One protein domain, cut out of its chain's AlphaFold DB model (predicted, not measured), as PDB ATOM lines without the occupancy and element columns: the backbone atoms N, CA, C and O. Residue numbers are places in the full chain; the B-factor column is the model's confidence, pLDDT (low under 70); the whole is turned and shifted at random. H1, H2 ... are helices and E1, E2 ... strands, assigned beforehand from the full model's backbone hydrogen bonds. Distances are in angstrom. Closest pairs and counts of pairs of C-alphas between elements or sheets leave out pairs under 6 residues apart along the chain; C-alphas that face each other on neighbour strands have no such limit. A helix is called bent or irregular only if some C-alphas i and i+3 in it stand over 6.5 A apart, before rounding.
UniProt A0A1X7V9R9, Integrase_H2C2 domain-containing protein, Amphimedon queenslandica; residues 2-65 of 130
ATOM      1  N   ALA A   2       3.473 181.422 241.326       68.62
ATOM      2  CA  ALA A   2       4.386 180.522 242.033       68.62
ATOM      3  C   ALA A   2       4.016 180.459 243.527       68.62
ATOM      4  O   ALA A   2       3.592 181.464 244.089       68.62
ATOM      5  N   ASP A   3       4.136 179.288 244.157       85.38
ATOM      6  CA  ASP A   3       3.825 179.091 245.581       85.38
ATOM      7  C   ASP A   3       4.953 179.719 246.434       85.38
ATOM      8  O   ASP A   3       6.076 179.198 246.426       85.38
ATOM      9  N   PRO A   4       4.716 180.852 247.129       89.69
ATOM     10  CA  PRO A   4       5.788 181.600 247.788       89.69
ATOM     11  C   PRO A   4       6.384 180.837 248.975       89.69
ATOM     12  O   PRO A   4       7.584 180.932 249.232       89.69
ATOM     13  N   ILE A   5       5.576 180.019 249.661       91.94
ATOM     14  CA  ILE A   5       6.040 179.193 250.780       91.94
ATOM     15  C   ILE A   5       6.987 178.114 250.259       91.94
ATOM     16  O   ILE A   5       8.084 177.950 250.794       91.94
ATOM     17  N   LEU A   6       6.598 177.398 249.197       92.44
ATOM     18  CA  LEU A   6       7.470 176.382 248.605       92.44
ATOM     19  C   LEU A   6       8.741 176.988 248.017       92.44
ATOM     20  O   LEU A   6       9.812 176.418 248.197       92.44
ATOM     21  N   SER A   7       8.645 178.158 247.387       92.31
ATOM     22  CA  SER A   7       9.806 178.870 246.840       92.31
ATOM     23  C   SER A   7      10.825 179.198 247.935       92.31
ATOM     24  O   SER A   7      12.025 178.969 247.761       92.31
ATOM     25  N   GLN A   8      10.354 179.654 249.101       94.00
ATOM     26  CA  GLN A   8      11.206 179.931 250.255       94.00
ATOM     27  C   GLN A   8      11.865 178.659 250.810       94.00
ATOM     28  O   GLN A   8      13.056 178.667 251.116       94.00
ATOM     29  N   ILE A   9      11.117 177.554 250.910       94.31
ATOM     30  CA  ILE A   9      11.641 176.258 251.374       94.31
ATOM     31  C   ILE A   9      12.710 175.727 250.419       94.31
ATOM     32  O   ILE A   9      13.782 175.326 250.870       94.31
ATOM     33  N   ILE A  10      12.429 175.754 249.112       93.94
ATOM     34  CA  ILE A  10      13.343 175.297 248.063       93.94
ATOM     35  C   ILE A  10      14.643 176.098 248.118       93.94
ATOM     36  O   ILE A  10      15.719 175.518 248.249       93.94
ATOM     37  N   THR A  11      14.536 177.429 248.121       93.62
ATOM     38  CA  THR A  11      15.695 178.330 248.173       93.62
ATOM     39  C   THR A  11      16.559 178.063 249.403       93.62
ATOM     40  O   THR A  11      17.789 178.048 249.327       93.62
ATOM     41  N   SER A  12      15.931 177.842 250.559       94.50
ATOM     42  CA  SER A  12      16.657 177.593 251.801       94.50
ATOM     43  C   SER A  12      17.345 176.238 251.821       94.50
ATOM     44  O   SER A  12      18.515 176.199 252.178       94.50
ATOM     45  N   LEU A  13      16.685 175.168 251.370       94.25
ATOM     46  CA  LEU A  13      17.300 173.841 251.239       94.25
ATOM     47  C   LEU A  13      18.472 173.831 250.248       94.25
ATOM     48  O   LEU A  13      19.469 173.161 250.507       94.25
ATOM     49  N   GLN A  14      18.367 174.579 249.142       92.94
ATOM     50  CA  GLN A  14      19.446 174.719 248.156       92.94
ATOM     51  C   GLN A  14      20.652 175.472 248.719       92.94
ATOM     52  O   GLN A  14      21.785 175.070 248.480       92.94
ATOM     53  N   LYS A  15      20.425 176.558 249.471       92.06
ATOM     54  CA  LYS A  15      21.512 177.317 250.109       92.06
ATOM     55  C   LYS A  15      22.163 176.554 251.257       92.06
ATOM     56  O   LYS A  15      23.370 176.658 251.452       92.06
ATOM     57  N   ASN A  16      21.362 175.874 252.073       85.75
ATOM     58  CA  ASN A  16      21.827 175.179 253.262       85.75
ATOM     59  C   ASN A  16      20.857 174.056 253.646       85.75
ATOM     60  O   ASN A  16      19.697 174.296 253.972       85.75
ATOM     61  N   SER A  17      21.350 172.821 253.702       85.81
ATOM     62  CA  SER A  17      20.529 171.671 254.095       85.81
ATOM     63  C   SER A  17      20.141 171.679 255.581       85.81
ATOM     64  O   SER A  17      19.253 170.929 255.992       85.81
ATOM     65  N   ARG A  18      20.769 172.521 256.413       92.38
ATOM     66  CA  ARG A  18      20.413 172.654 257.831       92.38
ATOM     67  C   ARG A  18      19.040 173.296 258.000       92.38
ATOM     68  O   ARG A  18      18.673 174.230 257.292       92.38
ATOM     69  N   LYS A  19      18.306 172.817 259.006       93.56
ATOM     70  CA  LYS A  19      17.016 173.382 259.398       93.56
ATOM     71  C   LYS A  19      17.185 174.861 259.778       93.56
ATOM     72  O   LYS A  19      17.955 175.146 260.698       93.56
ATOM     73  N   PRO A  20      16.467 175.785 259.122       94.00
ATOM     74  CA  PRO A  20      16.569 177.200 259.420       94.00
ATOM     75  C   PRO A  20      15.883 177.535 260.750       94.00
ATOM     76  O   PRO A  20      15.000 176.811 261.219       94.00
ATOM     77  N   GLN A  21      16.314 178.637 261.366       90.94
ATOM     78  CA  GLN A  21      15.853 179.091 262.679       90.94
ATOM     79  C   GLN A  21      15.615 180.607 262.669       90.94
ATOM     80  O   GLN A  21      16.284 181.332 261.934       90.94
ATOM     81  N   GLY A  22      14.681 181.078 263.502       92.19
ATOM     82  CA  GLY A  22      14.414 182.504 263.712       92.19
ATOM     83  C   GLY A  22      13.715 183.222 262.547       92.19
ATOM     84  O   GLY A  22      13.419 182.641 261.504       92.19
ATOM     85  N   GLY A  23      13.430 184.514 262.733       92.94
ATOM     86  CA  GLY A  23      12.851 185.381 261.699       92.94
ATOM     87  C   GLY A  23      11.545 184.841 261.108       92.94
ATOM     88  O   GLY A  23      10.630 184.453 261.839       92.94
ATOM     89  N   LEU A  24      11.470 184.781 259.771       93.44
ATOM     90  CA  LEU A  24      10.298 184.273 259.046       93.44
ATOM     91  C   LEU A  24       9.923 182.835 259.443       93.44
ATOM     92  O   LEU A  24       8.748 182.484 259.419       93.44
ATOM     93  N   TRP A  25      10.891 182.016 259.868       94.44
ATOM     94  CA  TRP A  25      10.687 180.603 260.205       94.44
ATOM     95  C   TRP A  25       9.874 180.394 261.484       94.44
ATOM     96  O   TRP A  25       9.325 179.314 261.688       94.44
ATOM     97  N   ASN A  26       9.727 181.428 262.316       94.38
ATOM     98  CA  ASN A  26       8.872 181.380 263.501       94.38
ATOM     99  C   ASN A  26       7.377 181.531 263.163       94.38
ATOM    100  O   ASN A  26       6.527 181.302 264.025       94.38
ATOM    101  N   GLN A  27       7.036 181.901 261.924       94.50
ATOM    102  CA  GLN A  27       5.645 182.108 261.528       94.50
ATOM    103  C   GLN A  27       4.883 180.770 261.421       94.50
ATOM    104  O   GLN A  27       5.446 179.763 260.969       94.50
ATOM    105  N   PRO A  28       3.583 180.735 261.781       93.12
ATOM    106  CA  PRO A  28       2.799 179.502 261.818       93.12
ATOM    107  C   PRO A  28       2.790 178.709 260.507       93.12
ATOM    108  O   PRO A  28       2.847 177.477 260.559       93.12
ATOM    109  N   GLN A  29       2.786 179.374 259.342       91.88
ATOM    110  CA  GLN A  29       2.747 178.667 258.058       91.88
ATOM    111  C   GLN A  29       3.987 177.794 257.794       91.88
ATOM    112  O   GLN A  29       3.899 176.850 257.013       91.88
ATOM    113  N   TYR A  30       5.114 178.041 258.477       93.81
ATOM    114  CA  TYR A  30       6.342 177.247 258.342       93.81
ATOM    115  C   TYR A  30       6.460 176.110 259.359       93.81
ATOM    116  O   TYR A  30       7.268 175.200 259.167       93.81
ATOM    117  N   ARG A  31       5.637 176.093 260.416       93.00
ATOM    118  CA  ARG A  31       5.766 175.140 261.533       93.00
ATOM    119  C   ARG A  31       5.801 173.685 261.063       93.00
ATOM    120  O   ARG A  31       6.681 172.925 261.466       93.00
ATOM    121  N   ARG A  32       4.865 173.289 260.192       93.50
ATOM    122  CA  ARG A  32       4.816 171.910 259.680       93.50
ATOM    123  C   ARG A  32       6.011 171.590 258.783       93.50
ATOM    124  O   ARG A  32       6.553 170.494 258.874       93.50
ATOM    125  N   TRP A  33       6.451 172.538 257.963       94.69
ATOM    126  CA  TRP A  33       7.630 172.374 257.112       94.69
ATOM    127  C   TRP A  33       8.901 172.163 257.933       94.69
ATOM    128  O   TRP A  33       9.673 171.257 257.646       94.69
ATOM    129  N   LEU A  34       9.068 172.910 259.025       95.00
ATOM    130  CA  LEU A  34      10.190 172.757 259.952       95.00
ATOM    131  C   LEU A  34      10.199 171.419 260.705       95.00
ATOM    132  O   LEU A  34      11.266 170.957 261.112       95.00
ATOM    133  N   GLN A  35       9.035 170.805 260.933       94.19
ATOM    134  CA  GLN A  35       8.942 169.440 261.469       94.19
ATOM    135  C   GLN A  35       9.333 168.401 260.415       94.19
ATOM    136  O   GLN A  35       9.978 167.407 260.730       94.19
ATOM    137  N   LEU A  36       8.937 168.638 259.164       94.50
ATOM    138  CA  LEU A  36       9.237 167.759 258.041       94.50
ATOM    139  C   LEU A  36      10.646 167.951 257.485       94.50
ATOM    140  O   LEU A  36      11.046 167.137 256.668       94.50
ATOM    141  N   TRP A  37      11.397 168.967 257.917       96.12
ATOM    142  CA  TRP A  37      12.698 169.330 257.345       96.12
ATOM    143  C   TRP A  37      13.655 168.148 257.101       96.12
ATOM    144  O   TRP A  37      14.172 168.053 255.992       96.12
ATOM    145  N   PRO A  38      13.843 167.194 258.040       95.06
ATOM    146  CA  PRO A  38      14.732 166.041 257.826       95.06
ATOM    147  C   PRO A  38      14.260 165.074 256.728       95.06
ATOM    148  O   PRO A  38      15.003 164.200 256.300       95.06
ATOM    149  N   GLN A  39      13.001 165.200 256.314       95.56
ATOM    150  CA  GLN A  39      12.354 164.415 255.269       95.56
ATOM    151  C   GLN A  39      12.304 165.180 253.943       95.56
ATOM    152  O   GLN A  39      11.728 164.667 252.992       95.56
ATOM    153  N   LEU A  40      12.817 166.409 253.861       96.38
ATOM    154  CA  LEU A  40      12.774 167.198 252.634       96.38
ATOM    155  C   LEU A  40      14.054 167.004 251.828       96.38
ATOM    156  O   LEU A  40      15.155 167.042 252.370       96.38
ATOM    157  N   LEU A  41      13.895 166.839 250.520       95.12
ATOM    158  CA  LEU A  41      15.006 166.834 249.575       95.12
ATOM    159  C   LEU A  41      14.601 167.518 248.281       95.12
ATOM    160  O   LEU A  41      13.420 167.589 247.943       95.12
ATOM    161  N   ILE A  42      15.597 168.009 247.556       94.62
ATOM    162  CA  ILE A  42      15.407 168.609 246.243       94.62
ATOM    163  C   ILE A  42      16.091 167.721 245.223       94.62
ATOM    164  O   ILE A  42      17.244 167.335 245.405       94.62
ATOM    165  N   LYS A  43      15.370 167.419 244.150       92.31
ATOM    166  CA  LYS A  43      15.899 166.723 242.984       92.31
ATOM    167  C   LYS A  43      15.397 167.447 241.744       92.31
ATOM    168  O   LYS A  43      14.200 167.689 241.632       92.31
ATOM    169  N   ASP A  44      16.318 167.852 240.874       90.31
ATOM    170  CA  ASP A  44      16.017 168.521 239.600       90.31
ATOM    171  C   ASP A  44      15.080 169.741 239.754       90.31
ATOM    172  O   ASP A  44      14.160 169.960 238.974       90.31
ATOM    173  N   GLY A  45      15.277 170.524 240.823       88.44
ATOM    174  CA  GLY A  45      14.464 171.711 241.132       88.44
ATOM    175  C   GLY A  45      13.083 171.421 241.736       88.44
ATOM    176  O   GLY A  45      12.372 172.355 242.104       88.44
ATOM    177  N   VAL A  46      12.710 170.153 241.901       91.06
ATOM    178  CA  VAL A  46      11.444 169.733 242.508       91.06
ATOM    179  C   VAL A  46      11.662 169.363 243.975       91.06
ATOM    180  O   VAL A  46      12.622 168.676 244.332       91.06
ATOM    181  N   LEU A  47      10.757 169.823 244.841       95.19
ATOM    182  CA  LEU A  47      10.751 169.477 246.259       95.19
ATOM    183  C   LEU A  47      10.064 168.123 246.469       95.19
ATOM    184  O   LEU A  47       8.924 167.920 246.054       95.19
ATOM    185  N   TYR A  48      10.733 167.226 247.180       95.69
ATOM    186  CA  TYR A  48      10.226 165.909 247.540       95.69
ATOM    187  C   TYR A  48      10.184 165.732 249.052       95.69
ATOM    188  O   TYR A  48      10.943 166.349 249.804       95.69
ATOM    189  N   ARG A  49       9.311 164.822 249.485       95.06
ATOM    190  CA  ARG A  49       9.327 164.252 250.825       95.06
ATOM    191  C   ARG A  49       9.840 162.817 250.758       95.06
ATOM    192  O   ARG A  49       9.242 161.991 250.072       95.06
ATOM    193  N   GLN A  50      10.892 162.521 251.510       95.31
ATOM    194  CA  GLN A  50      11.440 161.188 251.710       95.31
ATOM    195  C   GLN A  50      11.185 160.704 253.133       95.31
ATOM    196  O   GLN A  50      11.547 161.365 254.103       95.31
ATOM    197  N   TYR A  51      10.580 159.531 253.267       92.94
ATOM    198  CA  TYR A  51      10.337 158.904 254.562       92.94
ATOM    199  C   TYR A  51      10.343 157.384 254.435       92.94
ATOM    200  O   TYR A  51      10.084 156.834 253.366       92.94
ATOM    201  N   THR A  52      10.630 156.710 255.542       92.50
ATOM    202  CA  THR A  52      10.519 155.255 255.640       92.50
ATOM    203  C   THR A  52       9.087 154.882 255.994       92.50
ATOM    204  O   THR A  52       8.504 155.456 256.919       92.50
ATOM    205  N   GLN A  53       8.499 153.949 255.251       85.88
ATOM    206  CA  GLN A  53       7.171 153.437 255.565       85.88
ATOM    207  C   GLN A  53       7.225 152.629 256.872       85.88
ATOM    208  O   GLN A  53       8.056 151.728 256.982       85.88
ATOM    209  N   PRO A  54       6.337 152.896 257.850       79.88
ATOM    210  CA  PRO A  54       6.377 152.203 259.139       79.88
ATOM    211  C   PRO A  54       6.211 150.683 259.046       79.88
ATOM    212  O   PRO A  54       6.729 149.970 259.893       79.88
ATOM    213  N   LEU A  55       5.473 150.199 258.040       83.38
ATOM    214  CA  LEU A  55       5.089 148.788 257.925       83.38
ATOM    215  C   LEU A  55       6.057 147.953 257.082       83.38
ATOM    216  O   LEU A  55       6.201 146.764 257.333       83.38
ATOM    217  N   THR A  56       6.697 148.554 256.079       84.81
ATOM    218  CA  THR A  56       7.533 147.829 255.105       84.81
ATOM    219  C   THR A  56       9.017 148.157 255.244       84.81
ATOM    220  O   THR A  56       9.847 147.492 254.638       84.81
ATOM    221  N   VAL A  57       9.374 149.189 256.024       86.44
ATOM    222  CA  VAL A  57      10.746 149.722 256.142       86.44
ATOM    223  C   VAL A  57      11.301 150.242 254.798       86.44
ATOM    224  O   VAL A  57      12.454 150.663 254.694       86.44
ATOM    225  N   GLU A  58      10.465 150.317 253.761       89.62
ATOM    226  CA  GLU A  58      10.852 150.827 252.453       89.62
ATOM    227  C   GLU A  58      10.957 152.352 252.464       89.62
ATOM    228  O   GLU A  58      10.115 153.068 253.025       89.62
ATOM    229  N   LYS A  59      11.987 152.873 251.791       91.81
ATOM    230  CA  LYS A  59      12.113 154.310 251.541       91.81
ATOM    231  C   LYS A  59      11.130 154.724 250.454       91.81
ATOM    232  O   LYS A  59      11.172 154.230 249.336       91.81
ATOM    233  N   THR A  60      10.282 155.688 250.778       92.88
ATOM    234  CA  THR A  60       9.357 156.323 249.841       92.88
ATOM    235  C   THR A  60       9.810 157.746 249.555       92.88
ATOM    236  O   THR A  60      10.134 158.479 250.488       92.88
ATOM    237  N   ILE A  61       9.789 158.144 248.281       94.44
ATOM    238  CA  ILE A  61      10.058 159.511 247.821       94.44
ATOM    239  C   ILE A  61       8.851 159.975 247.005       94.44
ATOM    240  O   ILE A  61       8.520 159.364 245.993       94.44
ATOM    241  N   ILE A  62       8.184 161.040 247.448       94.81
ATOM    242  CA  ILE A  62       6.962 161.562 246.816       94.81
ATOM    243  C   ILE A  62       7.112 163.068 246.562       94.81
ATOM    244  O   ILE A  62       7.585 163.779 247.457       94.81
ATOM    245  N   PRO A  63       6.720 163.579 245.379       95.38
ATOM    246  CA  PRO A  63       6.794 165.005 245.080       95.38
ATOM    247  C   PRO A  63       5.821 165.817 245.939       95.38
ATOM    248  O   PRO A  63       4.710 165.381 246.261       95.38
ATOM    249  N   ILE A  64       6.233 167.032 246.290       94.88
ATOM    250  CA  ILE A  64       5.405 167.988 247.020       94.88
ATOM    251  C   ILE A  64       4.692 168.902 246.026       94.88
ATOM    252  O   ILE A  64       5.327 169.660 245.297       94.88
ATOM    253  N   ALA A  65       3.361 168.840 246.004       92.00
ATOM    254  CA  ALA A  65       2.560 169.584 245.043       92.00
ATOM    255  C   ALA A  65       2.391 171.066 245.456       92.00
ATOM    256  O   ALA A  65       1.840 171.349 246.536       92.00
TER     257      ALA A  65
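This is residues 2 to 65 of the 130 residues of the protein "Integrase_H2C2 domain-containing protein" of Amphimedon queenslandica (UniProt A0A1X7V9R9). A strongly twisted sheet of three strands has H1 crossing one face over E1 and E2, with H3 beside the strands on that same face. The E2-E3 hairpin reaches away from the helices and only its tip, residues 53 to 58, sticks out, while short H2 lies toward the opposite end of the long axis. The printed part has 64 residues, in chain order H1 H2 H3 E1 E2 E3; the sheet runs E1 - E2 - E3, antiparallel, and the class is mixed, helices and strands. It is only just compact, close to loose, with a radius of gyration of the C-alphas of 12.4 A and spans of 38 by 23 by 20 A.

E2, residues 46 to 52, is 19.6 A long. E1 is residues 40 to 43, 10.2 A, and E3 is residues 59 to 63, 13.6 A, ending at C-alpha 63 (6.794, 165.005, 245.080). H1, residues 4 to 15, begins at C-alpha 4 (5.788, 181.600, 247.788) and measures 16.5 A. H2 is residues 23 to 26, 5.9 A. H3, residues 28 to 39, 19.0 A, is irregular: C-alphas 35 and 38 are 7.6 A apart.

E1, E2 and E3 form a meander, each strand the antiparallel neighbour of the one before. In the hairpin E1-E2, N 41 and O 48 are 3.1 A apart, within hydrogen-bond range; in the hairpin E2-E3, N 60 and O 51 are at 2.8 A. H1 makes two layers with the sheet, a helix on one face, at a height over the sheet of 9.4 A; its closest C-alphas to E2 are Ile 10 and Leu 47, 6.6 A. On the local plane, fitted to just 6 C-alphas, it runs across the strands, at 85 degrees to E1. H3 is on the same face, over none of the strands, its Gln 39 and Gln 50 of E2 being the closest C-alphas, 4.9 A. H1 and H3 are close but not clearly touching, Ile 5 to Tyr 30 being the closest C-alphas at 7.8 A, at a steep tilt of 39 degrees, the same way. H2 is close to but not clearly touching H3, with the closest C-alphas, Trp 25 and Arg 31, 7.5 A apart; it is not on the sheet. Every O i to N i+4 pair is within hydrogen-bond range in H1, 4 of 8 in H3, and H2 is too short for one.

The C-alphas farthest apart, Gly 23 and Thr 56, are 38.5 A apart. The printed part has no cut and no long link. Mean pLDDT of the printed part is 92.0; residue 2 alone is under 70.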